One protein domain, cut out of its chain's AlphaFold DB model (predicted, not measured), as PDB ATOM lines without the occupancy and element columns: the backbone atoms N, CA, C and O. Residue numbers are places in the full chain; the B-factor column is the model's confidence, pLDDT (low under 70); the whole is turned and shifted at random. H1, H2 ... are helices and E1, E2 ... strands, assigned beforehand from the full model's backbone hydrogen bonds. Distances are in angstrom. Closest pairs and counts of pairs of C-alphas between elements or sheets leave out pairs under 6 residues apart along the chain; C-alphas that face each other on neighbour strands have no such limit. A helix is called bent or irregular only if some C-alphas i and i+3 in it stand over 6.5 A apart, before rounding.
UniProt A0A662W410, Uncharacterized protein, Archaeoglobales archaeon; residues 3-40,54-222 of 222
ATOM      1  N   ARG A   3      28.987  37.882  35.228       85.62
ATOM      2  CA  ARG A   3      30.020  38.715  35.849       85.62
ATOM      3  C   ARG A   3      29.378  39.622  36.890       85.62
ATOM      4  O   ARG A   3      28.550  40.458  36.539       85.62
ATOM      5  N   ILE A   4      29.783  39.492  38.148       84.12
ATOM      6  CA  ILE A   4      29.340  40.392  39.219       84.12
ATOM      7  C   ILE A   4      30.026  41.751  39.030       84.12
ATOM      8  O   ILE A   4      31.224  41.820  38.761       84.12
ATOM      9  N   LEU A   5      29.240  42.823  39.108       87.94
ATOM     10  CA  LEU A   5      29.716  44.204  39.066       87.94
ATOM     11  C   LEU A   5      29.772  44.811  40.464       87.94
ATOM     12  O   LEU A   5      30.712  45.534  40.779       87.94
ATOM     13  N   SER A   6      28.757  44.542  41.284       91.94
ATOM     14  CA  SER A   6      28.711  45.009  42.662       91.94
ATOM     15  C   SER A   6      27.849  44.123  43.549       91.94
ATOM     16  O   SER A   6      26.850  43.538  43.114       91.94
ATOM     17  N   THR A   7      28.240  44.086  44.816       93.56
ATOM     18  CA  THR A   7      27.473  43.550  45.934       93.56
ATOM     19  C   THR A   7      27.217  44.679  46.922       93.56
ATOM     20  O   THR A   7      28.119  45.460  47.217       93.56
ATOM     21  N   SER A   8      25.995  44.759  47.436       95.50
ATOM     22  CA  SER A   8      25.621  45.603  48.567       95.50
ATOM     23  C   SER A   8      25.014  44.742  49.665       95.50
ATOM     24  O   SER A   8      24.140  43.929  49.369       95.50
ATOM     25  N   LEU A   9      25.453  44.922  50.908       97.38
ATOM     26  CA  LEU A   9      24.905  44.262  52.096       97.38
ATOM     27  C   LEU A   9      24.419  45.330  53.073       97.38
ATOM     28  O   LEU A   9      25.183  46.234  53.414       97.38
ATOM     29  N   ALA A  10      23.171  45.238  53.528       96.88
ATOM     30  CA  ALA A  10      22.523  46.292  54.298       96.88
ATOM     31  C   ALA A  10      21.819  45.782  55.560       96.88
ATOM     32  O   ALA A  10      21.209  44.714  55.563       96.88
ATOM     33  N   CYS A  11      21.857  46.592  56.617       97.12
ATOM     34  CA  CYS A  11      20.917  46.508  57.732       97.12
ATOM     35  C   CYS A  11      19.784  47.501  57.471       97.12
ATOM     36  O   CYS A  11      20.055  48.687  57.266       97.12
ATOM     37  N   ILE A  12      18.537  47.036  57.499       95.94
ATOM     38  CA  ILE A  12      17.345  47.880  57.372       95.94
ATOM     39  C   ILE A  12      16.703  48.050  58.744       95.94
ATOM     40  O   ILE A  12      16.465  47.072  59.455       95.94
ATOM     41  N   PHE A  13      16.340  49.286  59.068       95.56
ATOM     42  CA  PHE A  13      15.611  49.643  60.278       95.56
ATOM     43  C   PHE A  13      14.217  50.167  59.929       95.56
ATOM     44  O   PHE A  13      14.007  50.749  58.863       95.56
ATOM     45  N   SER A  14      13.253  49.999  60.839       92.31
ATOM     46  CA  SER A  14      11.866  50.451  60.614       92.31
ATOM     47  C   SER A  14      11.660  51.955  60.820       92.31
ATOM     48  O   SER A  14      10.584  52.460  60.501       92.31
ATOM     49  N   TYR A  15      12.672  52.646  61.348       90.25
ATOM     50  CA  TYR A  15      12.613  54.052  61.734       90.25
ATOM     51  C   TYR A  15      13.792  54.837  61.142       90.25
ATOM     52  O   TYR A  15      14.869  54.263  60.937       90.25
ATOM     53  N   PRO A  16      13.607  56.138  60.862       87.31
ATOM     54  CA  PRO A  16      14.617  56.954  60.199       87.31
ATOM     55  C   PRO A  16      15.857  57.199  61.070       87.31
ATOM     56  O   PRO A  16      16.979  57.114  60.583       87.31
ATOM     57  N   ASP A  17      15.676  57.421  62.370       87.69
ATOM     58  CA  ASP A  17      16.717  57.988  63.232       87.69
ATOM     59  C   ASP A  17      17.272  56.976  64.252       87.69
ATOM     60  O   ASP A  17      17.504  57.313  65.408       87.69
ATOM     61  N   ILE A  18      17.473  55.719  63.831       93.25
ATOM     62  CA  ILE A  18      18.060  54.672  64.694       93.25
ATOM     63  C   ILE A  18      19.564  54.878  64.900       93.25
ATOM     64  O   ILE A  18      20.070  54.685  66.001       93.25
ATOM     65  N   ILE A  19      20.288  55.266  63.847       93.25
ATOM     66  CA  ILE A  19      21.731  55.504  63.922       93.25
ATOM     67  C   ILE A  19      21.996  57.007  64.018       93.25
ATOM     68  O   ILE A  19      21.616  57.777  63.126       93.25
ATOM     69  N   ASP A  20      22.724  57.416  65.061       92.00
ATOM     70  CA  ASP A  20      23.280  58.764  65.148       92.00
ATOM     71  C   ASP A  20      24.348  58.951  64.059       92.00
ATOM     72  O   ASP A  20      25.391  58.294  64.009       92.00
ATOM     73  N   ARG A  21      24.079  59.903  63.170       89.44
ATOM     74  CA  ARG A  21      24.915  60.230  62.015       89.44
ATOM     75  C   ARG A  21      26.307  60.719  62.393       89.44
ATOM     76  O   ARG A  21      27.271  60.410  61.694       89.44
ATOM     77  N   LYS A  22      26.417  61.535  63.440       90.69
ATOM     78  CA  LYS A  22      27.696  62.099  63.887       90.69
ATOM     79  C   LYS A  22      28.543  61.015  64.532       90.69
ATOM     80  O   LYS A  22      29.744  60.969  64.264       90.69
ATOM     81  N   ASP A  23      27.921  60.141  65.315       94.81
ATOM     82  CA  ASP A  23      28.591  58.979  65.897       94.81
ATOM     83  C   ASP A  23      29.088  58.024  64.801       94.81
ATOM     84  O   ASP A  23      30.289  57.760  64.733       94.81
ATOM     85  N   LEU A  24      28.225  57.613  63.861       95.44
ATOM     86  CA  LEU A  24      28.628  56.760  62.736       95.44
ATOM     87  C   LEU A  24      29.746  57.406  61.905       95.44
ATOM     88  O   LEU A  24      30.731  56.752  61.571       95.44
ATOM     89  N   ALA A  25      29.637  58.697  61.585       93.56
ATOM     90  CA  ALA A  25      30.675  59.410  60.846       93.56
ATOM     91  C   ALA A  25      32.020  59.422  61.588       93.56
ATOM     92  O   ALA A  25      33.066  59.288  60.953       93.56
ATOM     93  N   SER A  26      32.001  59.586  62.912       95.25
ATOM     94  CA  SER A  26      33.209  59.593  63.745       95.25
ATOM     95  C   SER A  26      33.840  58.204  63.783       95.25
ATOM     96  O   SER A  26      35.020  58.062  63.466       95.25
ATOM     97  N   TYR A  27      33.025  57.172  64.009       96.56
ATOM     98  CA  TYR A  27      33.446  55.777  63.957       96.56
ATOM     99  C   TYR A  27      34.083  55.408  62.610       96.56
ATOM    100  O   TYR A  27      35.169  54.833  62.556       96.56
ATOM    101  N   LEU A  28      33.456  55.784  61.491       96.00
ATOM    102  CA  LEU A  28      33.983  55.495  60.156       96.00
ATOM    103  C   LEU A  28      35.332  56.186  59.910       96.00
ATOM    104  O   LEU A  28      36.241  55.561  59.360       96.00
ATOM    105  N   LYS A  29      35.515  57.431  60.373       95.56
ATOM    106  CA  LYS A  29      36.819  58.120  60.309       95.56
ATOM    107  C   LYS A  29      37.885  57.405  61.131       95.56
ATOM    108  O   LYS A  29      38.992  57.217  60.634       95.56
ATOM    109  N   GLU A  30      37.558  56.970  62.347       95.88
ATOM    110  CA  GLU A  30      38.473  56.206  63.208       95.88
ATOM    111  C   GLU A  30      38.906  54.884  62.560       95.88
ATOM    112  O   GLU A  30      40.051  54.459  62.704       95.88
ATOM    113  N   LYS A  31      38.019  54.253  61.782       95.06
ATOM    114  CA  LYS A  31      38.317  53.047  60.990       95.06
ATOM    115  C   LYS A  31      39.030  53.332  59.658       95.06
ATOM    116  O   LYS A  31      39.304  52.404  58.892       95.06
ATOM    117  N   GLY A  32      39.365  54.594  59.385       94.69
ATOM    118  CA  GLY A  32      40.136  55.022  58.217       94.69
ATOM    119  C   GLY A  32      39.312  55.245  56.947       94.69
ATOM    120  O   GLY A  32      39.878  55.222  55.855       94.69
ATOM    121  N   TYR A  33      37.994  55.436  57.058       95.50
ATOM    122  CA  TYR A  33      37.159  55.832  55.925       95.50
ATOM    123  C   TYR A  33      37.212  57.341  55.701       95.50
ATOM    124  O   TYR A  33      37.226  58.148  56.633       95.50
ATOM    125  N   THR A  34      37.176  57.725  54.431       94.94
ATOM    126  CA  THR A  34      37.047  59.115  54.009       94.94
ATOM    127  C   THR A  34      35.571  59.455  53.852       94.94
ATOM    128  O   THR A  34      34.844  58.757  53.149       94.94
ATOM    129  N   LEU A  35      35.128  60.547  54.478       91.06
ATOM    130  CA  LEU A  35      33.809  61.128  54.224       91.06
ATOM    131  C   LEU A  35      33.990  62.350  53.316       91.06
ATOM    132  O   LEU A  35      34.671  63.293  53.734       91.06
ATOM    133  N   PRO A  36      33.406  62.372  52.105       81.50
ATOM    134  CA  PRO A  36      33.395  63.556  51.264       81.50
ATOM    135  C   PRO A  36      32.745  64.722  52.010       81.50
ATOM    136  O   PRO A  36      31.694  64.580  52.635       81.50
ATOM    137  N   THR A  37      33.349  65.901  51.915       66.94
ATOM    138  CA  THR A  37      32.692  67.144  52.314       66.94
ATOM    139  C   THR A  37      31.519  67.403  51.375       66.94
ATOM    140  O   THR A  37      31.677  67.387  50.154       66.94
ATOM    141  N   MET A  38      30.330  67.643  51.933       58.75
ATOM    142  CA  MET A  38      29.168  68.023  51.130       58.75
ATOM    143  C   MET A  38      29.481  69.322  50.382       58.75
ATOM    144  O   MET A  38      29.797  70.338  51.004       58.75
ATOM    145  N   LYS A  39      29.373  69.306  49.051       52.16
ATOM    146  CA  LYS A  39      29.246  70.550  48.291       52.16
ATOM    147  C   LYS A  39      27.833  71.071  48.546       52.16
ATOM    148  O   LYS A  39      26.871  70.398  48.196       52.16
ATOM    149  N   ARG A  40      27.702  72.233  49.192       49.88
ATOM    150  CA  ARG A  40      26.429  72.966  49.218       49.88
ATOM    151  C   ARG A  40      26.117  73.385  47.784       49.88
ATOM    152  O   ARG A  40      26.835  74.209  47.228       49.88
ATOM    153  N   ALA A  54      15.892  73.137  51.422       39.34
ATOM    154  CA  ALA A  54      15.404  71.795  51.669       39.34
ATOM    155  C   ALA A  54      16.547  71.051  52.367       39.34
ATOM    156  O   ALA A  54      17.379  70.415  51.724       39.34
ATOM    157  N   PHE A  55      16.616  71.171  53.693       42.56
ATOM    158  CA  PHE A  55      17.517  70.399  54.541       42.56
ATOM    159  C   PHE A  55      17.042  68.943  54.598       42.56
ATOM    160  O   PHE A  55      16.673  68.420  55.645       42.56
ATOM    161  N   ALA A  56      17.027  68.258  53.457       51.56
ATOM    162  CA  ALA A  56      17.195  66.820  53.491       51.56
ATOM    163  C   ALA A  56      18.651  66.601  53.899       51.56
ATOM    164  O   ALA A  56      19.551  66.879  53.108       51.56
ATOM    165  N   GLU A  57      18.898  66.187  55.143       57.22
ATOM    166  CA  GLU A  57      20.252  65.829  55.556       57.22
ATOM    167  C   GLU A  57      20.742  64.703  54.633       57.22
ATOM    168  O   GLU A  57      20.220  63.586  54.700       57.22
ATOM    169  N   PRO A  58      21.711  64.948  53.739       67.81
ATOM    170  CA  PRO A  58      21.974  64.010  52.658       67.81
ATOM    171  C   PRO A  58      22.631  62.751  53.222       67.81
ATOM    172  O   PRO A  58      23.268  62.832  54.269       67.81
ATOM    173  N   PRO A  59      22.502  61.587  52.578       78.94
ATOM    174  CA  PRO A  59      23.061  60.344  53.097       78.94
ATOM    175  C   PRO A  59      24.546  60.470  53.463       78.94
ATOM    176  O   PRO A  59      25.305  61.175  52.792       78.94
ATOM    177  N   ILE A  60      24.984  59.771  54.512       83.62
ATOM    178  CA  ILE A  60      26.420  59.609  54.753       83.62
ATOM    179  C   ILE A  60      26.939  58.676  53.675       83.62
ATOM    180  O   ILE A  60      26.505  57.530  53.593       83.62
ATOM    181  N   VAL A  61      27.888  59.163  52.886       88.06
ATOM    182  CA  VAL A  61      28.685  58.346  51.977       88.06
ATOM    183  C   VAL A  61      30.098  58.350  52.532       88.06
ATOM    184  O   VAL A  61      30.729  59.399  52.589       88.06
ATOM    185  N   ALA A  62      30.592  57.208  52.982       93.12
ATOM    186  CA  ALA A  62      31.978  57.039  53.386       93.12
ATOM    187  C   ALA A  62      32.639  56.042  52.443       93.12
ATOM    188  O   ALA A  62      31.989  55.107  51.991       93.12
ATOM    189  N   TYR A  63      33.919  56.222  52.141       94.69
ATOM    190  CA  TYR A  63      34.621  55.304  51.256       94.69
ATOM    191  C   TYR A  63      36.043  55.029  51.713       94.69
ATOM    192  O   TYR A  63      36.682  55.843  52.384       94.69
ATOM    193  N   LYS A  64      36.549  53.871  51.306       94.25
ATOM    194  CA  LYS A  64      37.945  53.481  51.454       94.25
ATOM    195  C   LYS A  64      38.419  52.850  50.151       94.25
ATOM    196  O   LYS A  64      37.669  52.123  49.502       94.25
ATOM    197  N   ILE A  65      39.648  53.169  49.759       89.62
ATOM    198  CA  ILE A  65      40.314  52.546  48.613       89.62
ATOM    199  C   ILE A  65      41.300  51.530  49.178       89.62
ATOM    200  O   ILE A  65      42.147  51.893  49.996       89.62
ATOM    201  N   ASP A  66      41.171  50.273  48.766       79.81
ATOM    202  CA  ASP A  66      42.054  49.181  49.171       79.81
ATOM    203  C   ASP A  66      42.563  48.439  47.926       79.81
ATOM    204  O   ASP A  66      41.861  47.634  47.304       79.81
ATOM    205  N   GLY A  67      43.787  48.769  47.507       80.56
ATOM    206  CA  GLY A  67      44.324  48.352  46.214       80.56
ATOM    207  C   GLY A  67      43.587  49.031  45.053       80.56
ATOM    208  O   GLY A  67      43.598  50.256  44.946       80.56
ATOM    209  N   THR A  68      42.972  48.236  44.173       77.12
ATOM    210  CA  THR A  68      42.194  48.723  43.015       77.12
ATOM    211  C   THR A  68      40.713  48.926  43.311       77.12
ATOM    212  O   THR A  68      40.016  49.530  42.497       77.12
ATOM    213  N   ASP A  69      40.226  48.433  44.450       81.88
ATOM    214  CA  ASP A  69      38.799  48.422  44.746       81.88
ATOM    215  C   ASP A  69      38.417  49.557  45.685       81.88
ATOM    216  O   ASP A  69      39.134  49.912  46.626       81.88
ATOM    217  N   LYS A  70      37.230  50.101  45.436       90.75
ATOM    218  CA  LYS A  70      36.569  51.061  46.307       90.75
ATOM    219  C   LYS A  70      35.490  50.335  47.102       90.75
ATOM    220  O   LYS A  70      34.660  49.636  46.521       90.75
ATOM    221  N   ILE A  71      35.513  50.523  48.415       94.62
ATOM    222  CA  ILE A  71      34.467  50.064  49.327       94.62
ATOM    223  C   ILE A  71      33.730  51.300  49.818       94.62
ATOM    224  O   ILE A  71      34.341  52.205  50.388       94.62
ATOM    225  N   ASP A  72      32.426  51.330  49.576       95.00
ATOM    226  CA  ASP A  72      31.531  52.403  49.974       95.00
ATOM    227  C   ASP A  72      30.655  51.949  51.146       95.00
ATOM    228  O   ASP A  72      30.169  50.823  51.179       95.00
ATOM    229  N   ILE A  73      30.430  52.840  52.103       96.56
ATOM    230  CA  ILE A  73      29.469  52.683  53.189       96.56
ATOM    231  C   ILE A  73      28.457  53.814  53.058       96.56
ATOM    232  O   ILE A  73      28.817  54.992  53.102       96.56
ATOM    233  N   LEU A  74      27.191  53.449  52.886       94.81
ATOM    234  CA  LEU A  74      26.085  54.378  52.713       94.81
ATOM    235  C   LEU A  74      25.121  54.244  53.888       94.81
ATOM    236  O   LEU A  74      24.547  53.172  54.077       94.81
ATOM    237  N   TYR A  75      24.899  55.332  54.622       94.94
ATOM    238  CA  TYR A  75      23.797  55.445  55.577       94.94
ATOM    239  C   TYR A  75      22.776  56.466  55.088       94.94
ATOM    240  O   TYR A  75      23.113  57.626  54.839       94.94
ATOM    241  N   ASN A  76      21.524  56.035  54.972       92.12
ATOM    242  CA  ASN A  76      20.402  56.883  54.602       92.12
ATOM    243  C   ASN A  76      19.313  56.775  55.674       92.12
ATOM    244  O   ASN A  76      18.688  55.722  55.815       92.12
ATOM    245  N   ASN A  77      19.067  57.873  56.392       89.88
ATOM    246  CA  ASN A  77      18.030  57.958  57.420       89.88
ATOM    247  C   ASN A  77      16.613  58.133  56.849       89.88
ATOM    248  O   ASN A  77      15.652  58.121  57.596       89.88
ATOM    249  N   ASN A  78      16.432  58.276  55.535       86.38
ATOM    250  CA  ASN A  78      15.112  58.434  54.919       86.38
ATOM    251  C   ASN A  78      14.996  57.588  53.648       86.38
ATOM    252  O   ASN A  78      14.768  58.090  52.544       86.38
ATOM    253  N   ALA A  79      15.207  56.284  53.802       84.56
ATOM    254  CA  ALA A  79      15.346  55.359  52.688       84.56
ATOM    255  C   ALA A  79      14.023  54.994  52.000       84.56
ATOM    256  O   ALA A  79      14.036  54.690  50.810       84.56
ATOM    257  N   LYS A  80      12.900  55.026  52.736       86.56
ATOM    258  CA  LYS A  80      11.544  54.719  52.232       86.56
ATOM    259  C   LYS A  80      11.497  53.435  51.385       86.56
ATOM    260  O   LYS A  80      11.006  53.436  50.255       86.56
ATOM    261  N   LEU A  81      12.065  52.352  51.910       86.06
ATOM    262  CA  LEU A  81      12.212  51.097  51.178       86.06
ATOM    263  C   LEU A  81      10.855  50.424  50.938       86.06
ATOM    264  O   LEU A  81       9.888  50.633  51.672       86.06
ATOM    265  N   ALA A  82      10.780  49.557  49.923       82.44
ATOM    266  CA  ALA A  82       9.584  48.754  49.678       82.44
ATOM    267  C   ALA A  82       9.222  47.944  50.936       82.44
ATOM    268  O   ALA A  82      10.070  47.247  51.495       82.44
ATOM    269  N   GLY A  83       7.976  48.065  51.396       86.12
ATOM    270  CA  GLY A  83       7.506  47.466  52.649       86.12
ATOM    271  C   GLY A  83       7.837  48.257  53.923       86.12
ATOM    272  O   GLY A  83       7.195  48.007  54.936       86.12
ATOM    273  N   PHE A  84       8.748  49.237  53.876       88.88
ATOM    274  CA  PHE A  84       9.179  50.043  55.026       88.88
ATOM    275  C   PHE A  84       9.201  51.552  54.686       88.88
ATOM    276  O   PHE A  84      10.256  52.133  54.435       88.88
ATOM    277  N   PRO A  85       8.041  52.235  54.671       85.25
ATOM    278  CA  PRO A  85       7.937  53.629  54.218       85.25
ATOM    279  C   PRO A  85       8.641  54.648  55.129       85.25
ATOM    280  O   PRO A  85       8.929  55.757  54.685       85.25
ATOM    281  N   SER A  86       8.943  54.273  56.374       88.94
ATOM    282  CA  SER A  86       9.644  55.098  57.368       88.94
ATOM    283  C   SER A  86      11.025  54.532  57.721       88.94
ATOM    284  O   SER A  86      11.491  54.699  58.839       88.94
ATOM    285  N   SER A  87      11.680  53.828  56.796       92.31
ATOM    286  CA  SER A  87      12.944  53.138  57.073       92.31
ATOM    287  C   SER A  87      14.189  54.010  56.978       92.31
ATOM    288  O   SER A  87      14.270  54.895  56.120       92.31
ATOM    289  N   SER A  88      15.223  53.587  57.697       94.69
ATOM    290  CA  SER A  88      16.624  53.882  57.397       94.69
ATOM    291  C   SER A  88      17.390  52.610  57.026       94.69
ATOM    292  O   SER A  88      16.922  51.493  57.265       94.69
ATOM    293  N   PHE A  89      18.569  52.764  56.424       95.50
ATOM    294  CA  PHE A  89      19.517  51.661  56.272       95.50
ATOM    295  C   PHE A  89      20.957  52.144  56.391       95.50
ATOM    296  O   PHE A  89      21.274  53.278  56.030       95.50
ATOM    297  N   VAL A  90      21.834  51.232  56.803       97.00
ATOM    298  CA  VAL A  90      23.278  51.314  56.564       97.00
ATOM    299  C   VAL A  90      23.675  50.155  55.660       97.00
ATOM    300  O   VAL A  90      23.238  49.026  55.873       97.00
ATOM    301  N   SER A  91      24.462  50.429  54.627       96.75
ATOM    302  CA  SER A  91      24.889  49.433  53.647       96.75
ATOM    303  C   SER A  91      26.368  49.555  53.332       96.75
ATOM    304  O   SER A  91      26.929  50.647  53.400       96.75
ATOM    305  N   VAL A  92      26.974  48.432  52.970       97.19
ATOM    306  CA  VAL A  92      28.344  48.328  52.475       97.19
ATOM    307  C   VAL A  92      28.288  47.866  51.030       97.19
ATOM    308  O   VAL A  92      27.584  46.903  50.745       97.19
ATOM    309  N   VAL A  93      29.030  48.520  50.138       95.19
ATOM    310  CA  VAL A  93      29.022  48.258  48.697       95.19
ATOM    311  C   VAL A  93      30.447  48.119  48.164       95.19
ATOM    312  O   VAL A  93      31.271  49.011  48.364       95.19
ATOM    313  N   SER A  94      30.738  47.036  47.444       93.81
ATOM    314  CA  SER A  94      31.978  46.888  46.665       93.81
ATOM    315  C   SER A  94      31.801  45.949  45.468       93.81
ATOM    316  O   SER A  94      30.757  45.319  45.302       93.81
ATOM    317  N   GLY A  95      32.820  45.866  44.607       90.50
ATOM    318  CA  GLY A  95      32.859  44.920  43.479       90.50
ATOM    319  C   GLY A  95      33.180  43.470  43.870       90.50
ATOM    320  O   GLY A  95      32.948  42.561  43.080       90.50
ATOM    321  N   ASP A  96      33.685  43.261  45.088       89.94
ATOM    322  CA  ASP A  96      34.145  41.975  45.625       89.94
ATOM    323  C   ASP A  96      33.318  41.577  46.857       89.94
ATOM    324  O   ASP A  96      33.182  42.390  47.776       89.94
ATOM    325  N   PHE A  97      32.748  40.365  46.855       90.56
ATOM    326  CA  PHE A  97      31.810  39.899  47.884       90.56
ATOM    327  C   PHE A  97      32.492  39.717  49.240       90.56
ATOM    328  O   PHE A  97      31.982  40.195  50.251       90.56
ATOM    329  N   GLU A  98      33.641  39.045  49.269       91.00
ATOM    330  CA  GLU A  98      34.394  38.743  50.482       91.00
ATOM    331  C   GLU A  98      34.763  40.037  51.215       91.00
ATOM    332  O   GLU A  98      34.516  40.170  52.415       91.00
ATOM    333  N   ARG A  99      35.250  41.045  50.484       90.75
ATOM    334  CA  ARG A  99      35.527  42.382  51.028       90.75
ATOM    335  C   ARG A  99      34.266  43.102  51.494       90.75
ATOM    336  O   ARG A  99      34.310  43.745  52.550       90.75
ATOM    337  N   THR A 100      33.153  43.001  50.753       93.88
ATOM    338  CA  THR A 100      31.865  43.561  51.204       93.88
ATOM    339  C   THR A 100      31.464  42.932  52.534       93.88
ATOM    340  O   THR A 100      31.094  43.649  53.458       93.88
ATOM    341  N   TYR A 101      31.565  41.608  52.655       94.81
ATOM    342  CA  TYR A 101      31.136  40.858  53.831       94.81
ATOM    343  C   TYR A 101      32.010  41.138  55.058       94.81
ATOM    344  O   TYR A 101      31.478  41.422  56.131       94.81
ATOM    345  N   GLU A 102      33.337  41.150  54.917       93.38
ATOM    346  CA  GLU A 102      34.233  41.511  56.025       93.38
ATOM    347  C   GLU A 102      34.025  42.960  56.482       93.38
ATOM    348  O   GLU A 102      33.998  43.247  57.679       93.38
ATOM    349  N   THR A 103      33.791  43.883  55.546       94.75
ATOM    350  CA  THR A 103      33.460  45.269  55.895       94.75
ATOM    351  C   THR A 103      32.068  45.383  56.519       94.75
ATOM    352  O   THR A 103      31.854  46.185  57.428       94.75
ATOM    353  N   PHE A 104      31.111  44.562  56.091       96.62
ATOM    354  CA  PHE A 104      29.787  44.515  56.697       96.62
ATOM    355  C   PHE A 104      29.861  44.093  58.166       96.62
ATOM    356  O   PHE A 104      29.209  44.720  58.999       96.62
ATOM    357  N   LYS A 105      30.727  43.137  58.530       96.38
ATOM    358  CA  LYS A 105      30.955  42.769  59.941       96.38
ATOM    359  C   LYS A 105      31.401  43.953  60.799       96.38
ATOM    360  O   LYS A 105      30.979  44.049  61.944       96.38
ATOM    361  N   LEU A 106      32.183  44.887  60.254       95.56
ATOM    362  CA  LEU A 106      32.565  46.117  60.960       95.56
ATOM    363  C   LEU A 106      31.346  46.998  61.280       95.56
ATOM    364  O   LEU A 106      31.260  47.550  62.375       95.56
ATOM    365  N   ILE A 107      30.372  47.082  60.370       96.81
ATOM    366  CA  ILE A 107      29.090  47.752  60.635       96.81
ATOM    367  C   ILE A 107      28.264  46.988  61.672       96.81
ATOM    368  O   ILE A 107      27.644  47.605  62.535       96.81
ATOM    369  N   GLN A 108      28.281  45.658  61.650       95.94
ATOM    370  CA  GLN A 108      27.593  44.868  62.672       95.94
ATOM    371  C   GLN A 108      28.203  45.042  64.062       95.94
ATOM    372  O   GLN A 108      27.459  45.153  65.036       95.94
ATOM    373  N   SER A 109      29.534  45.106  64.160       96.31
ATOM    374  CA  SER A 109      30.223  45.451  65.403       96.31
ATOM    375  C   SER A 109      29.798  46.830  65.889       96.31
ATOM    376  O   SER A 109      29.406  46.955  67.038       96.31
ATOM    377  N   TYR A 110      29.776  47.838  65.007       96.94
ATOM    378  CA  TYR A 110      29.285  49.176  65.350       96.94
ATOM    379  C   TYR A 110      27.869  49.141  65.944       96.94
ATOM    380  O   TYR A 110      27.651  49.663  67.031       96.94
ATOM    381  N   ILE A 111      26.924  48.491  65.263       96.56
ATOM    382  CA  ILE A 111      25.530  48.360  65.718       96.56
ATOM    383  C   ILE A 111      25.466  47.655  67.082       96.56
ATOM    384  O   ILE A 111      24.749  48.103  67.975       96.56
ATOM    385  N   SER A 112      26.239  46.581  67.254       95.88
ATOM    386  CA  SER A 112      26.266  45.805  68.498       95.88
ATOM    387  C   SER A 112      26.847  46.609  69.661       95.88
ATOM    388  O   SER A 112      26.291  46.587  70.753       95.88
ATOM    389  N   ASP A 113      27.910  47.380  69.420       96.75
ATOM    390  CA  ASP A 113      28.544  48.243  70.424       96.75
ATOM    391  C   ASP A 113      27.606  49.362  70.917       96.75
ATOM    392  O   ASP A 113      27.829  49.922  71.989       96.75
ATOM    393  N   ARG A 114      26.577  49.716  70.132       95.94
ATOM    394  CA  ARG A 114      25.550  50.715  70.481       95.94
ATOM    395  C   ARG A 114      24.262  50.097  71.028       95.94
ATOM    396  O   ARG A 114      23.329  50.840  71.303       95.94
ATOM    397  N   ASP A 115      24.213  48.774  71.183       94.31
ATOM    398  CA  ASP A 115      23.034  48.038  71.660       94.31
ATOM    399  C   ASP A 115      21.765  48.297  70.819       94.31
ATOM    400  O   ASP A 115      20.657  48.383  71.335       94.31
ATOM    401  N   ILE A 116      21.929  48.440  69.496       95.31
ATOM    402  CA  ILE A 116      20.821  48.663  68.541       95.31
ATOM    403  C   ILE A 116      20.607  47.474  67.591       95.31
ATOM    404  O   ILE A 116      19.964  47.589  66.547       95.31
ATOM    405  N   SER A 117      21.156  46.304  67.922       94.81
ATOM    406  CA  SER A 117      21.027  45.093  67.096       94.81
ATOM    407  C   SER A 117      19.583  44.590  67.006       94.81
ATOM    408  O   SER A 117      19.168  44.104  65.959       94.81
ATOM    409  N   ASN A 118      18.806  44.746  68.080       94.00
ATOM    410  CA  ASN A 118      17.379  44.408  68.144       94.00
ATOM    411  C   ASN A 118      16.487  45.339  67.297       94.00
ATOM    412  O   ASN A 118      15.350  44.977  67.000       94.00
ATOM    413  N   GLU A 119      16.991  46.509  66.896       95.50
ATOM    414  CA  GLU A 119      16.282  47.458  66.029       95.50
ATOM    415  C   GLU A 119      16.379  47.082  64.541       95.50
ATOM    416  O   GLU A 119      15.629  47.608  63.706       95.50
ATOM    417  N   ILE A 120      17.293  46.170  64.178       96.00
ATOM    418  CA  ILE A 120      17.401  45.675  62.805       96.00
ATOM    419  C   ILE A 120      16.128  44.910  62.473       96.00
ATOM    420  O   ILE A 120      15.804  43.879  63.060       96.00
ATOM    421  N   LYS A 121      15.409  45.406  61.468       95.06
ATOM    422  CA  LYS A 121      14.179  44.781  61.011       95.06
ATOM    423  C   LYS A 121      14.448  43.639  60.046       95.06
ATOM    424  O   LYS A 121      13.758  42.623  60.102       95.06
ATOM    425  N   ILE A 122      15.382  43.847  59.121       95.62
ATOM    426  CA  ILE A 122      15.746  42.850  58.123       95.62
ATOM    427  C   ILE A 122      17.128  43.138  57.536       95.62
ATOM    428  O   ILE A 122      17.589  44.282  57.513       95.62
ATOM    429  N   TYR A 123      17.763  42.092  57.028       96.50
ATOM    430  CA  TYR A 123      18.999  42.180  56.265       96.50
ATOM    431  C   TYR A 123      18.663  42.153  54.778       96.50
ATOM    432  O   TYR A 123      17.804  41.383  54.354       96.50
ATOM    433  N   GLU A 124      19.307  42.989  53.972       95.50
ATOM    434  CA  GLU A 124      19.076  43.039  52.528       95.50
ATOM    435  C   GLU A 124      20.399  42.980  51.783       95.50
ATOM    436  O   GLU A 124      21.313  43.762  52.040       95.50
ATOM    437  N   ALA A 125      20.483  42.065  50.826       94.88
ATOM    438  CA  ALA A 125      21.605  41.978  49.920       94.88
ATOM    439  C   ALA A 125      21.152  42.329  48.504       94.88
ATOM    440  O   ALA A 125      20.137  41.822  48.023       94.88
ATOM    441  N   THR A 126      21.907  43.192  47.831       93.69
ATOM    442  CA  THR A 126      21.693  43.543  46.426       93.69
ATOM    443  C   THR A 126      22.898  43.128  45.596       93.69
ATOM    444  O   THR A 126      24.022  43.520  45.894       93.69
ATOM    445  N   PHE A 127      22.650  42.415  44.503       91.81
ATOM    446  CA  PHE A 127      23.650  42.018  43.516       91.81
ATOM    447  C   PHE A 127      23.334  42.700  42.217       91.81
ATOM    448  O   PHE A 127      22.183  42.711  41.781       91.81
ATOM    449  N   THR A 128      24.365  43.242  41.591       91.25
ATOM    450  CA  THR A 128      24.286  43.746  40.230       91.25
ATOM    451  C   THR A 128      25.359  43.054  39.411       91.25
ATOM    452  O   THR A 128      26.527  43.031  39.799       91.25
ATOM    453  N   GLY A 129      24.973  42.477  38.281       89.94
ATOM    454  CA  GLY A 129      25.880  41.749  37.405       89.94
ATOM    455  C   GLY A 129      25.476  41.845  35.942       89.94
ATOM    456  O   GLY A 129      24.361  42.237  35.613       89.94
ATOM    457  N   LEU A 130      26.400  41.475  35.063       88.00
ATOM    458  CA  LEU A 130      26.164  41.325  33.633       88.00
ATOM    459  C   LEU A 130      26.114  39.847  33.289       88.00
ATOM    460  O   LEU A 130      27.058  39.107  33.571       88.00
ATOM    461  N   MET A 131      25.025  39.431  32.658       85.31
ATOM    462  CA  MET A 131      24.885  38.095  32.114       85.31
ATOM    463  C   MET A 131      25.089  38.126  30.606       85.31
ATOM    464  O   MET A 131      24.415  38.869  29.895       85.31
ATOM    465  N   GLU A 132      26.016  37.300  30.138       84.06
ATOM    466  CA  GLU A 132      26.255  37.049  28.724       84.06
ATOM    467  C   GLU A 132      25.615  35.715  28.315       84.06
ATOM    468  O   GLU A 132      26.050  34.647  28.779       84.06
ATOM    469  N   LYS A 133      24.569  35.779  27.484       78.88
ATOM    470  CA  LYS A 133      23.829  34.628  26.958       78.88
ATOM    471  C   LYS A 133      23.113  34.972  25.646       78.88
ATOM    472  O   LYS A 133      22.375  35.951  25.561       78.88
ATOM    473  N   ASP A 134      23.282  34.119  24.640       77.06
ATOM    474  CA  ASP A 134      22.596  34.253  23.351       77.06
ATOM    475  C   ASP A 134      21.085  34.024  23.493       77.06
ATOM    476  O   ASP A 134      20.648  33.064  24.131       77.06
ATOM    477  N   GLY A 135      20.286  34.897  22.875       71.94
ATOM    478  CA  GLY A 135      18.825  34.788  22.868       71.94
ATOM    479  C   GLY A 135      18.160  35.098  24.214       71.94
ATOM    480  O   GLY A 135      17.013  34.713  24.443       71.94
ATOM    481  N   LEU A 136      18.881  35.735  25.144       72.62
ATOM    482  CA  LEU A 136      18.369  36.032  26.480       72.62
ATOM    483  C   LEU A 136      17.152  36.951  26.432       72.62
ATOM    484  O   LEU A 136      16.206  36.750  27.183       72.62
ATOM    485  N   LYS A 137      17.153  37.923  25.522       70.50
ATOM    486  CA  LYS A 137      16.038  38.846  25.334       70.50
ATOM    487  C   LYS A 137      14.750  38.090  25.004       70.50
ATOM    488  O   LYS A 137      13.751  38.259  25.695       70.50
ATOM    489  N   GLU A 138      14.787  37.204  24.014       72.75
ATOM    490  CA  GLU A 138      13.666  36.361  23.588       72.75
ATOM    491  C   GLU A 138      13.220  35.397  24.696       72.75
ATOM    492  O   GLU A 138      12.024  35.218  24.923       72.75
ATOM    493  N   ARG A 139      14.172  34.815  25.436       70.88
ATOM    494  CA  ARG A 139      13.888  33.927  26.573       70.88
ATOM    495  C   ARG A 139      13.227  34.664  27.730       70.88
ATOM    496  O   ARG A 139      12.222  34.192  28.246       70.88
ATOM    497  N   VAL A 140      13.725  35.839  28.106       69.25
ATOM    498  CA  VAL A 140      13.112  36.680  29.143       69.25
ATOM    499  C   VAL A 140      11.665  37.013  28.778       69.25
ATOM    500  O   VAL A 140      10.800  36.905  29.641       69.25
ATOM    501  N   TYR A 141      11.375  37.314  27.506       66.19
ATOM    502  CA  TYR A 141       9.993  37.488  27.048       66.19
ATOM    503  C   TYR A 141       9.135  36.225  27.224       66.19
ATOM    504  O   TYR A 141       7.961  36.351  27.557       66.19
ATOM    505  N   SER A 142       9.701  35.024  27.063       65.69
ATOM    506  CA  SER A 142       8.979  33.766  27.313       65.69
ATOM    507  C   SER A 142       8.671  33.521  28.798       65.69
ATOM    508  O   SER A 142       7.610  33.001  29.123       65.69
ATOM    509  N   PHE A 143       9.519  33.995  29.720       61.66
ATOM    510  CA  PHE A 143       9.276  33.909  31.169       61.66
ATOM    511  C   PHE A 143       8.230  34.912  31.692       61.66
ATOM    512  O   PHE A 143       7.874  34.872  32.869       61.66
ATOM    513  N   LEU A 144       7.698  35.796  30.838       58.94
ATOM    514  CA  LEU A 144       6.580  36.686  31.182       58.94
ATOM    515  C   LEU A 144       5.225  35.955  31.232       58.94
ATOM    516  O   LEU A 144       4.198  36.583  31.498       58.94
ATOM    517  N   HIS A 145       5.206  34.640  30.997       62.06
ATOM    518  CA  HIS A 145       4.040  33.798  31.226       62.06
ATOM    519  C   HIS A 145       4.002  33.293  32.685       62.06
ATOM    520  O   HIS A 145       5.000  32.765  33.179       62.06
ATOM    521  N   PRO A 146       2.856  33.404  33.390       61.50
ATOM    522  CA  PRO A 146       2.737  33.008  34.798       61.50
ATOM    523  C   PRO A 146       3.149  31.562  35.109       61.50
ATOM    524  O   PRO A 146       3.621  31.290  36.208       61.50
ATOM    525  N   GLU A 147       2.975  30.638  34.162       62.38
ATOM    526  CA  GLU A 147       3.309  29.217  34.330       62.38
ATOM    527  C   GLU A 147       4.824  28.975  34.372       62.38
ATOM    528  O   GLU A 147       5.303  28.180  35.178       62.38
ATOM    529  N   ASP A 148       5.589  29.716  33.569       63.19
ATOM    530  CA  ASP A 148       7.048  29.630  33.532       63.19
ATOM    531  C   ASP A 148       7.707  30.363  34.703       63.19
ATOM    532  O   ASP A 148       8.742  29.918  35.207       63.19
ATOM    533  N   ALA A 149       7.077  31.429  35.206       62.41
ATOM    534  CA  ALA A 149       7.535  32.126  36.403       62.41
ATOM    535  C   ALA A 149       7.529  31.217  37.645       62.41
ATOM    536  O   ALA A 149       8.385  31.377  38.514       62.41
ATOM    537  N   ARG A 150       6.651  30.203  37.710       68.69
ATOM    538  CA  ARG A 150       6.608  29.252  38.839       68.69
ATOM    539  C   ARG A 150       7.908  28.478  39.053       68.69
ATOM    540  O   ARG A 150       8.152  27.994  40.152       68.69
ATOM    541  N   LYS A 151       8.797  28.402  38.056       69.00
ATOM    542  CA  LYS A 151      10.141  27.821  38.231       69.00
ATOM    543  C   LYS A 151      10.957  28.556  39.306       69.00
ATOM    544  O   LYS A 151      11.778  27.930  39.972       69.00
ATOM    545  N   PHE A 152      10.682  29.843  39.534       67.75
ATOM    546  CA  PHE A 152      11.287  30.631  40.609       67.75
ATOM    547  C   PHE A 152      10.690  30.337  41.996       67.75
ATOM    548  O   PHE A 152      11.381  30.570  42.987       67.75
ATOM    549  N   GLU A 153       9.476  29.774  42.098       70.12
ATOM    550  CA  GLU A 153       8.861  29.401  43.390       70.12
ATOM    551  C   GLU A 153       9.739  28.406  44.150       70.12
ATOM    552  O   GLU A 153       9.927  28.536  45.355       70.12
ATOM    553  N   ASN A 154      10.340  27.454  43.434       64.50
ATOM    554  CA  ASN A 154      11.186  26.421  44.030       64.50
ATOM    555  C   ASN A 154      12.532  26.956  44.549       64.50
ATOM    556  O   ASN A 154      13.122  26.347  45.435       64.50
ATOM    557  N   VAL A 155      13.015  28.076  44.006       62.16
ATOM    558  CA  VAL A 155      14.301  28.695  44.383       62.16
ATOM    559  C   VAL A 155      14.103  29.753  45.470       62.16
ATOM    560  O   VAL A 155      14.942  29.947  46.350       62.16
ATOM    561  N   LEU A 156      12.976  30.462  45.408       62.69
ATOM    562  CA  LEU A 156      12.737  31.671  46.191       62.69
ATOM    563  C   LEU A 156      11.631  31.501  47.234       62.69
ATOM    564  O   LEU A 156      11.405  32.406  48.033       62.69
ATOM    565  N   TYR A 157      11.002  30.322  47.271       60.91
ATOM    566  CA  TYR A 157      10.019  29.892  48.268       60.91
ATOM    567  C   TYR A 157       8.803  30.824  48.397       60.91
ATOM    568  O   TYR A 157       8.145  30.850  49.436       60.91
ATOM    569  N   GLN A 158       8.502  31.596  47.349       61.56
ATOM    570  CA  GLN A 158       7.368  32.516  47.273       61.56
ATOM    571  C   GLN A 158       6.777  32.517  45.863       61.56
ATOM    572  O   GLN A 158       7.508  32.365  44.881       61.56
ATOM    573  N   THR A 159       5.463  32.732  45.771       61.81
ATOM    574  CA  THR A 159       4.761  32.895  44.494       61.81
ATOM    575  C   THR A 159       5.208  34.197  43.820       61.81
ATOM    576  O   THR A 159       4.987  35.276  44.377       61.81
ATOM    577  N   PRO A 160       5.820  34.147  42.625       59.03
ATOM    578  CA  PRO A 160       6.292  35.334  41.933       59.03
ATOM    579  C   PRO A 160       5.125  36.201  41.463       59.03
ATOM    580  O   PRO A 160       4.173  35.719  40.849       59.03
ATOM    581  N   THR A 161       5.253  37.513  41.643       56.06
ATOM    582  CA  THR A 161       4.442  38.500  40.922       56.06
ATOM    583  C   THR A 161       5.249  39.052  39.750       56.06
ATOM    584  O   THR A 161       6.325  39.627  39.938       56.06
ATOM    585  N   LEU A 162       4.725  38.885  38.534       56.41
ATOM    586  CA  LEU A 162       5.317  39.424  37.309       56.41
ATOM    587  C   LEU A 162       4.941  40.900  37.140       56.41
ATOM    588  O   LEU A 162       3.764  41.247  37.046       56.41
ATOM    589  N   VAL A 163       5.944  41.775  37.053       55.66
ATOM    590  CA  VAL A 163       5.775  43.196  36.716       55.66
ATOM    591  C   VAL A 163       6.734  43.533  35.573       55.66
ATOM    592  O   VAL A 163       7.826  44.049  35.806       55.66
ATOM    593  N   SER A 164       6.337  43.237  34.329       62.81
ATOM    594  CA  SER A 164       7.228  43.323  33.155       62.81
ATOM    595  C   SER A 164       8.490  42.462  33.371       62.81
ATOM    596  O   SER A 164       8.373  41.350  33.875       62.81
ATOM    597  N   PHE A 165       9.692  42.960  33.073       64.88
ATOM    598  CA  PHE A 165      10.988  42.283  33.274       64.88
ATOM    599  C   PHE A 165      11.438  42.121  34.741       64.88
ATOM    600  O   PHE A 165      12.631  41.984  35.029       64.88
ATOM    601  N   ARG A 166      10.501  42.210  35.687       74.25
ATOM    602  CA  ARG A 166      10.771  42.185  37.122       74.25
ATOM    603  C   ARG A 166       9.931  41.101  37.784       74.25
ATOM    604  O   ARG A 166       8.705  41.118  37.684       74.25
ATOM    605  N   ILE A 167      10.602  40.184  38.466       79.62
ATOM    606  CA  ILE A 167      10.011  39.069  39.204       79.62
ATOM    607  C   ILE A 167      10.203  39.374  40.686       79.62
ATOM    608  O   ILE A 167      11.337  39.554  41.131       79.62
ATOM    609  N   ARG A 168       9.113  39.468  41.451       82.81
ATOM    610  CA  ARG A 168       9.177  39.826  42.876       82.81
ATOM    611  C   ARG A 168       8.434  38.839  43.751       82.81
ATOM    612  O   ARG A 168       7.414  38.299  43.328       82.81
ATOM    613  N   GLY A 169       8.905  38.706  44.985       80.56
ATOM    614  CA  GLY A 169       8.125  38.127  46.069       80.56
ATOM    615  C   GLY A 169       6.899  38.983  46.408       80.56
ATOM    616  O   GLY A 169       6.829  40.173  46.077       80.56
ATOM    617  N   ASP A 170       5.939  38.380  47.093       79.56
ATOM    618  CA  ASP A 170       4.632  38.959  47.408       79.56
ATOM    619  C   ASP A 170       4.666  39.905  48.618       79.56
ATOM    620  O   ASP A 170       4.037  40.966  48.601       79.56
ATOM    621  N   ASN A 171       5.439  39.563  49.652       86.50
ATOM    622  CA  ASN A 171       5.501  40.325  50.891       86.50
ATOM    623  C   ASN A 171       6.901  40.904  51.159       86.50
ATOM    624  O   ASN A 171       7.738  40.230  51.771       86.50
ATOM    625  N   PRO A 172       7.152  42.183  50.811       86.56
ATOM    626  CA  PRO A 172       8.449  42.812  51.032       86.56
ATOM    627  C   PRO A 172       8.871  42.836  52.500       86.56
ATOM    628  O   PRO A 172      10.060  42.860  52.789       86.56
ATOM    629  N   GLN A 173       7.951  42.786  53.460       88.12
ATOM    630  CA  GLN A 173       8.307  42.895  54.878       88.12
ATOM    631  C   GLN A 173       8.917  41.614  55.471       88.12
ATOM    632  O   GLN A 173       9.248  41.601  56.657       88.12
ATOM    633  N   THR A 174       9.046  40.543  54.684       87.88
ATOM    634  CA  THR A 174       9.432  39.213  55.175       87.88
ATOM    635  C   THR A 174      10.813  38.768  54.690       87.88
ATOM    636  O   THR A 174      11.248  39.165  53.605       87.88
ATOM    637  N   PRO A 175      11.517  37.926  55.471       88.50
ATOM    638  CA  PRO A 175      12.682  37.194  54.982       88.50
ATOM    639  C   PRO A 175      12.345  36.381  53.729       88.50
ATOM    640  O   PRO A 175      11.205  35.968  53.537       88.50
ATOM    641  N   ASN A 176      13.352  36.134  52.893       86.06
ATOM    642  CA  ASN A 176      13.251  35.493  51.578       86.06
ATOM    643  C   ASN A 176      12.470  36.271  50.518       86.06
ATOM    644  O   ASN A 176      12.474  35.850  49.362       86.06
ATOM    645  N   TRP A 177      11.893  37.430  50.852       89.81
ATOM    646  CA  TRP A 177      11.415  38.329  49.815       89.81
ATOM    647  C   TRP A 177      12.558  38.712  48.879       89.81
ATOM    648  O   TRP A 177      13.686  38.972  49.313       89.81
ATOM    649  N   TYR A 178      12.240  38.778  47.594       87.94
ATOM    650  CA  TYR A 178      13.202  39.085  46.559       87.94
ATOM    651  C   TYR A 178      12.634  40.028  45.509       87.94
ATOM    652  O   TYR A 178      11.421  40.158  45.317       87.94
ATOM    653  N   ASP A 179      13.557  40.632  44.778       88.25
ATOM    654  CA  ASP A 179      13.277  41.453  43.623       88.25
ATOM    655  C   ASP A 179      14.346  41.234  42.559       88.25
ATOM    656  O   ASP A 179      15.483  41.691  42.691       88.25
ATOM    657  N   LEU A 180      13.983  40.492  41.522       87.75
ATOM    658  CA  LEU A 180      14.841  40.184  40.394       87.75
ATOM    659  C   LEU A 180      14.427  41.039  39.203       87.75
ATOM    660  O   LEU A 180      13.317  40.922  38.694       87.75
ATOM    661  N   MET A 181      15.347  41.865  38.729       86.25
ATOM    662  CA  MET A 181      15.215  42.655  37.517       86.25
ATOM    663  C   MET A 181      16.218  42.149  36.484       86.25
ATOM    664  O   MET A 181      17.415  42.075  36.769       86.25
ATOM    665  N   ILE A 182      15.731  41.845  35.285       83.12
ATOM    666  CA  ILE A 182      16.569  41.493  34.138       83.12
ATOM    667  C   ILE A 182      16.379  42.577  33.086       83.12
ATOM    668  O   ILE A 182      15.359  42.631  32.410       83.12
ATOM    669  N   ASP A 183      17.353  43.468  32.958       80.62
ATOM    670  CA  ASP A 183      17.313  44.537  31.973       80.62
ATOM    671  C   ASP A 183      18.124  44.132  30.737       80.62
ATOM    672  O   ASP A 183      19.347  43.998  30.774       80.62
ATOM    673  N   THR A 184      17.423  43.906  29.628       75.75
ATOM    674  CA  THR A 184      18.016  43.529  28.337       75.75
ATOM    675  C   THR A 184      18.328  44.746  27.458       75.75
ATOM    676  O   THR A 184      18.706  44.581  26.303       75.75
ATOM    677  N   SER A 185      18.091  45.968  27.948       71.25
ATOM    678  CA  SER A 185      18.254  47.223  27.195       71.25
ATOM    679  C   SER A 185      19.565  47.958  27.489       71.25
ATOM    680  O   SER A 185      19.887  48.940  26.828       71.25
ATOM    681  N   VAL A 186      20.349  47.465  28.449       67.75
ATOM    682  CA  VAL A 186      21.547  48.148  28.979       67.75
ATOM    683  C   VAL A 186      22.738  48.106  28.017       67.75
ATOM    684  O   VAL A 186      23.766  48.730  28.272       67.75
ATOM    685  N   SER A 187      22.631  47.358  26.918       62.69
ATOM    686  CA  SER A 187      23.670  47.234  25.902       62.69
ATOM    687  C   SER A 187      23.060  47.058  24.516       62.69
ATOM    688  O   SER A 187      22.045  46.386  24.355       62.69
ATOM    689  N   GLU A 188      23.727  47.603  23.497       66.50
ATOM    690  CA  GLU A 188      23.443  47.279  22.094       66.50
ATOM    691  C   GLU A 188      23.839  45.835  21.742       66.50
ATOM    692  O   GLU A 188      23.437  45.314  20.703       66.50
ATOM    693  N   ASN A 189      24.611  45.164  22.608       71.81
ATOM    694  CA  ASN A 189      24.949  43.758  22.446       71.81
ATOM    695  C   ASN A 189      23.748  42.877  22.848       71.81
ATOM    696  O   ASN A 189      23.439  42.794  24.039       71.81
ATOM    697  N   PRO A 190      23.120  42.143  21.906       68.50
ATOM    698  CA  PRO A 190      21.946  41.311  22.185       68.50
ATOM    699  C   PRO A 190      22.237  40.127  23.119       68.50
ATOM    700  O   PRO A 190      21.311  39.465  23.584       68.50
ATOM    701  N   LYS A 191      23.517  39.846  23.384       77.31
ATOM    702  CA  LYS A 191      23.966  38.784  24.284       77.31
ATOM    703  C   LYS A 191      24.102  39.255  25.724       77.31
ATOM    704  O   LYS A 191      24.271  38.418  26.600       77.31
ATOM    705  N   LEU A 192      24.093  40.562  25.978       80.06
ATOM    706  CA  LEU A 192      24.399  41.124  27.287       80.06
ATOM    707  C   LEU A 192      23.127  41.649  27.950       80.06
ATOM    708  O   LEU A 192      22.346  42.382  27.351       80.06
ATOM    709  N   SER A 193      22.916  41.309  29.214       83.19
ATOM    710  CA  SER A 193      21.840  41.891  30.017       83.19
ATOM    711  C   SER A 193      22.314  42.156  31.432       83.19
ATOM    712  O   SER A 193      23.153  41.432  31.970       83.19
ATOM    713  N   LEU A 194      21.779  43.207  32.038       86.25
ATOM    714  CA  LEU A 194      22.014  43.511  33.437       86.25
ATOM    715  C   LEU A 194      21.040  42.699  34.279       86.25
ATOM    716  O   LEU A 194      19.833  42.718  34.051       86.25
ATOM    717  N   ILE A 195      21.568  42.025  35.285       87.25
ATOM    718  CA  ILE A 195      20.774  41.385  36.317       87.25
ATOM    719  C   ILE A 195      20.970  42.180  37.593       87.25
ATOM    720  O   ILE A 195      22.102  42.409  38.024       87.25
ATOM    721  N   ARG A 196      19.858  42.574  38.205       90.25
ATOM    722  CA  ARG A 196      19.839  43.092  39.565       90.25
ATOM    723  C   ARG A 196      18.945  42.212  40.417       90.25
ATOM    724  O   ARG A 196      17.781  42.022  40.090       90.25
ATOM    725  N   LEU A 197      19.488  41.720  41.516       90.06
ATOM    726  CA  LEU A 197      18.782  40.869  42.458       90.06
ATOM    727  C   LEU A 197      18.852  41.494  43.843       90.06
ATOM    728  O   LEU A 197      19.944  41.719  44.354       90.06
ATOM    729  N   VAL A 198      17.699  41.746  44.445       92.06
ATOM    730  CA  VAL A 198      17.562  42.085  45.862       92.06
ATOM    731  C   VAL A 198      17.012  40.858  46.574       92.06
ATOM    732  O   VAL A 198      16.040  40.282  46.097       92.06
ATOM    733  N   ILE A 199      17.610  40.449  47.691       92.19
ATOM    734  CA  ILE A 199      17.089  39.379  48.553       92.19
ATOM    735  C   ILE A 199      17.171  39.828  50.006       92.19
ATOM    736  O   ILE A 199      18.181  40.386  50.439       92.19
ATOM    737  N   ARG A 200      16.110  39.543  50.759       93.06
ATOM    738  CA  ARG A 200      16.026  39.807  52.191       93.06
ATOM    739  C   ARG A 200      16.267  38.554  53.023       93.06
ATOM    740  O   ARG A 200      15.829  37.464  52.663       93.06
ATOM    741  N   PHE A 201      16.926  38.728  54.159       93.50
ATOM    742  CA  PHE A 201      17.307  37.664  55.080       93.50
ATOM    743  C   PHE A 201      16.920  38.009  56.510       93.50
ATOM    744  O   PHE A 201      16.876  39.179  56.894       93.50
ATOM    745  N   SER A 202      16.657  36.967  57.292       92.12
ATOM    746  CA  SER A 202      16.468  37.083  58.737       92.12
ATOM    747  C   SER A 202      17.786  37.313  59.458       92.12
ATOM    748  O   SER A 202      17.814  38.062  60.424       92.12
ATOM    749  N   GLU A 203      18.864  36.700  58.969       93.06
ATOM    750  CA  GLU A 203      20.161  36.692  59.635       93.06
ATOM    751  C   GLU A 203      21.291  37.094  58.669       93.06
ATOM    752  O   GLU A 203      21.290  36.722  57.491       93.06
ATOM    753  N   PRO A 204      22.329  37.788  59.158       91.25
ATOM    754  CA  PRO A 204      23.436  38.283  58.338       91.25
ATOM    755  C   PRO A 204      24.349  37.159  57.827       91.25
ATOM    756  O   PRO A 204      24.999  37.289  56.791       91.25
ATOM    757  N   THR A 205      24.407  36.024  58.529       92.12
ATOM    758  CA  THR A 205      25.173  34.841  58.101       92.12
ATOM    759  C   THR A 205      24.623  34.229  56.816       92.12
ATOM    760  O   THR A 205      25.337  33.516  56.114       92.12
ATOM    761  N   GLU A 206      23.363  34.507  56.476       92.56
ATOM    762  CA  GLU A 206      22.737  33.993  55.260       92.56
ATOM    763  C   GLU A 206      23.292  34.633  53.983       92.56
ATOM    764  O   GLU A 206      23.172  34.033  52.916       92.56
ATOM    765  N   TYR A 207      23.986  35.775  54.078       91.38
ATOM    766  CA  TYR A 207      24.683  36.384  52.942       91.38
ATOM    767  C   TYR A 207      25.706  35.450  52.291       91.38
ATOM    768  O   TYR A 207      25.921  35.530  51.086       91.38
ATOM    769  N   LEU A 208      26.285  34.513  53.044       88.75
ATOM    770  CA  LEU A 208      27.225  33.526  52.503       88.75
ATOM    771  C   LEU A 208      26.576  32.572  51.487       88.75
ATOM    772  O   LEU A 208      27.268  32.009  50.646       88.75
ATOM    773  N   LYS A 209      25.247  32.420  51.524       85.19
ATOM    774  CA  LYS A 209      24.485  31.554  50.609       85.19
ATOM    775  C   LYS A 209      24.156  32.237  49.282       85.19
ATOM    776  O   LYS A 209      23.475  31.663  48.435       85.19
ATOM    777  N   ILE A 210      24.561  33.493  49.105       82.44
ATOM    778  CA  ILE A 210      24.012  34.304  48.027       82.44
ATOM    779  C   ILE A 210      24.506  33.901  46.646       82.44
ATOM    780  O   ILE A 210      23.738  33.933  45.691       82.44
ATOM    781  N   ASN A 211      25.762  33.468  46.551       79.12
ATOM    782  CA  ASN A 211      26.328  32.979  45.303       79.12
ATOM    783  C   ASN A 211      25.573  31.737  44.814       79.12
ATOM    784  O   ASN A 211      25.311  31.623  43.618       79.12
ATOM    785  N   ASP A 212      25.165  30.856  45.730       82.69
ATOM    786  CA  ASP A 212      24.360  29.679  45.403       82.69
ATOM    787  C   ASP A 212      22.955  30.088  44.949       82.69
ATOM    788  O   ASP A 212      22.533  29.690  43.864       82.69
ATOM    789  N   LYS A 213      22.286  31.001  45.675       80.25
ATOM    790  CA  LYS A 213      20.981  31.548  45.257       80.25
ATOM    791  C   LYS A 213      21.037  32.198  43.870       80.25
ATOM    792  O   LYS A 213      20.145  32.000  43.052       80.25
ATOM    793  N   ILE A 214      22.089  32.963  43.575       78.50
ATOM    794  CA  ILE A 214      22.286  33.584  42.257       78.50
ATOM    795  C   ILE A 214      22.460  32.516  41.178       78.50
ATOM    796  O   ILE A 214      21.877  32.646  40.105       78.50
ATOM    797  N   ARG A 215      23.238  31.460  41.439       80.44
ATOM    798  CA  ARG A 215      23.424  30.354  40.487       80.44
ATOM    799  C   ARG A 215      22.114  29.630  40.203       80.44
ATOM    800  O   ARG A 215      21.831  29.367  39.040       80.44
ATOM    801  N   GLU A 216      21.313  29.357  41.228       81.81
ATOM    802  CA  GLU A 216      19.991  28.739  41.083       81.81
ATOM    803  C   GLU A 216      19.047  29.618  40.252       81.81
ATOM    804  O   GLU A 216      18.414  29.133  39.318       81.81
ATOM    805  N   ILE A 217      19.015  30.928  40.515       75.50
ATOM    806  CA  ILE A 217      18.232  31.901  39.737       75.50
ATOM    807  C   ILE A 217      18.693  31.945  38.278       75.50
ATOM    808  O   ILE A 217      17.865  31.916  37.371       75.50
ATOM    809  N   VAL A 218      20.005  32.009  38.037       74.06
ATOM    810  CA  VAL A 218      20.564  32.013  36.679       74.06
ATOM    811  C   VAL A 218      20.213  30.721  35.950       74.06
ATOM    812  O   VAL A 218      19.804  30.794  34.799       74.06
ATOM    813  N   ALA A 219      20.290  29.564  36.611       78.38
ATOM    814  CA  ALA A 219      19.932  28.279  36.016       78.38
ATOM    815  C   ALA A 219      18.454  28.194  35.599       78.38
ATOM    816  O   ALA A 219      18.138  27.476  34.660       78.38
ATOM    817  N   VAL A 220      17.553  28.927  36.263       73.56
ATOM    818  CA  VAL A 220      16.146  29.038  35.841       73.56
ATOM    819  C   VAL A 220      15.990  29.921  34.597       73.56
ATOM    820  O   VAL A 220      15.084  29.691  33.799       73.56
ATOM    821  N   ILE A 221      16.847  30.936  34.436       70.44
ATOM    822  CA  ILE A 221      16.828  31.848  33.282       70.44
ATOM    823  C   ILE A 221      17.490  31.210  32.040       70.44
ATOM    824  O   ILE A 221      17.141  31.551  30.904       70.44
ATOM    825  N   GLU A 222      18.475  30.327  32.240       66.94
ATOM    826  CA  GLU A 222      19.162  29.567  31.178       66.94
ATOM    827  C   GLU A 222      18.308  28.462  30.541       66.94
ATOM    828  O   GLU A 222      18.559  28.215  29.333       66.94
TER     829      GLU A 222
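What this domain is: This is residues 3 to 40 and 54 to 222 of the 222 residues of an uncharacterized protein of Archaeoglobales archaeon (UniProt A0A662W410). One twisted antiparallel sheet of nine strands arches through the domain, with helices over its convex face: H1 over the E2 end, H4 over the E6 end, H2 and H5 between them. H3 only grazes the sheet. The printed part has 207 residues with five named helices and nine named strands, in the order E1 H1 E2 E3 E4 H2 E5 H3 H4 E6 E7 E8 E9 H5, a mixed class. It is compact, with a radius of gyration of the C-alphas of 18.1 A and spans of 50 by 36 by 35 A.

How they stand to each other: The sheet runs E2 (residues 60 to 66), E3 (69 to 76), E4 (88 to 94), E1 (3 to 13), E5 (120 to 132), E9 (192 to 201), E8 (178 to 183), E7 (166 to 168), E6 (161 to 163). E1 and E5 are antiparallel at 167 degrees, with N 8 and O 126 2.8 A apart, within hydrogen-bond range. E5 and E9 stand at 163 degrees, with N 127 and O 197 2.8 A apart. E2 E3 E4 and E6 E7 E8 E9 are meanders, each strand the antiparallel neighbour of the one before. H2, residues 97 to 113, lies over E4 at a height of 7.5 A over the sheet; the closest C-alphas are those of Ser 94 and Thr 100, 5.6 A. E4, H2 and E5 form a split strand-helix-strand unit, two strands running the same way with E1 between them; its crossover is right-handed. H5, residues 204 to 221, on the same face at a height of 9.2 A, lies over E5, E9 and E8. It has a kink of 41 degrees near residue 211 and is irregular: C-alphas 208 and 211 are 7.3 A apart. With residues 213 to 220 alone it touches H4, residues 146 to 156, at a shallow tilt of 30 degrees, opposite ways; the closest C-alphas are those of Lys 151 and Val 220, 6.6 A. H1, residues 21 to 30, runs along E2 and E3 at a height of 9.9 A. H3, residues 136 to 142, grazes the sheet with residues 136 to 140. In H1 and H3 every O i to N i+4 pair is within hydrogen-bond range, in H2 12 of 13, in H5 9 of 14, in H4 1 of 7, beside 4 of 8 O i to N i+3 pairs.

Where its parts are: E1 begins at C-alpha 3 (30.020, 38.715, 35.849) and is 30.4 A long. E5 measures 36.3 A, E9 28.9 A, H2 24.3 A. H5 measures 26.7 A and ends at C-alpha 221 (16.828, 31.848, 33.282).

The domain as a whole: The farthest C-alphas, those of Glu 30 and Glu 147, are 52.9 A apart. Residues 41 to 53 are not printed; C-alphas 40 and 54 are 11.4 A apart across the cut. The link from E3 to E4 is long. Mean pLDDT of the printed part is 83.5; 39 residues are under 70, among them 140 to 152 and 154 to 165.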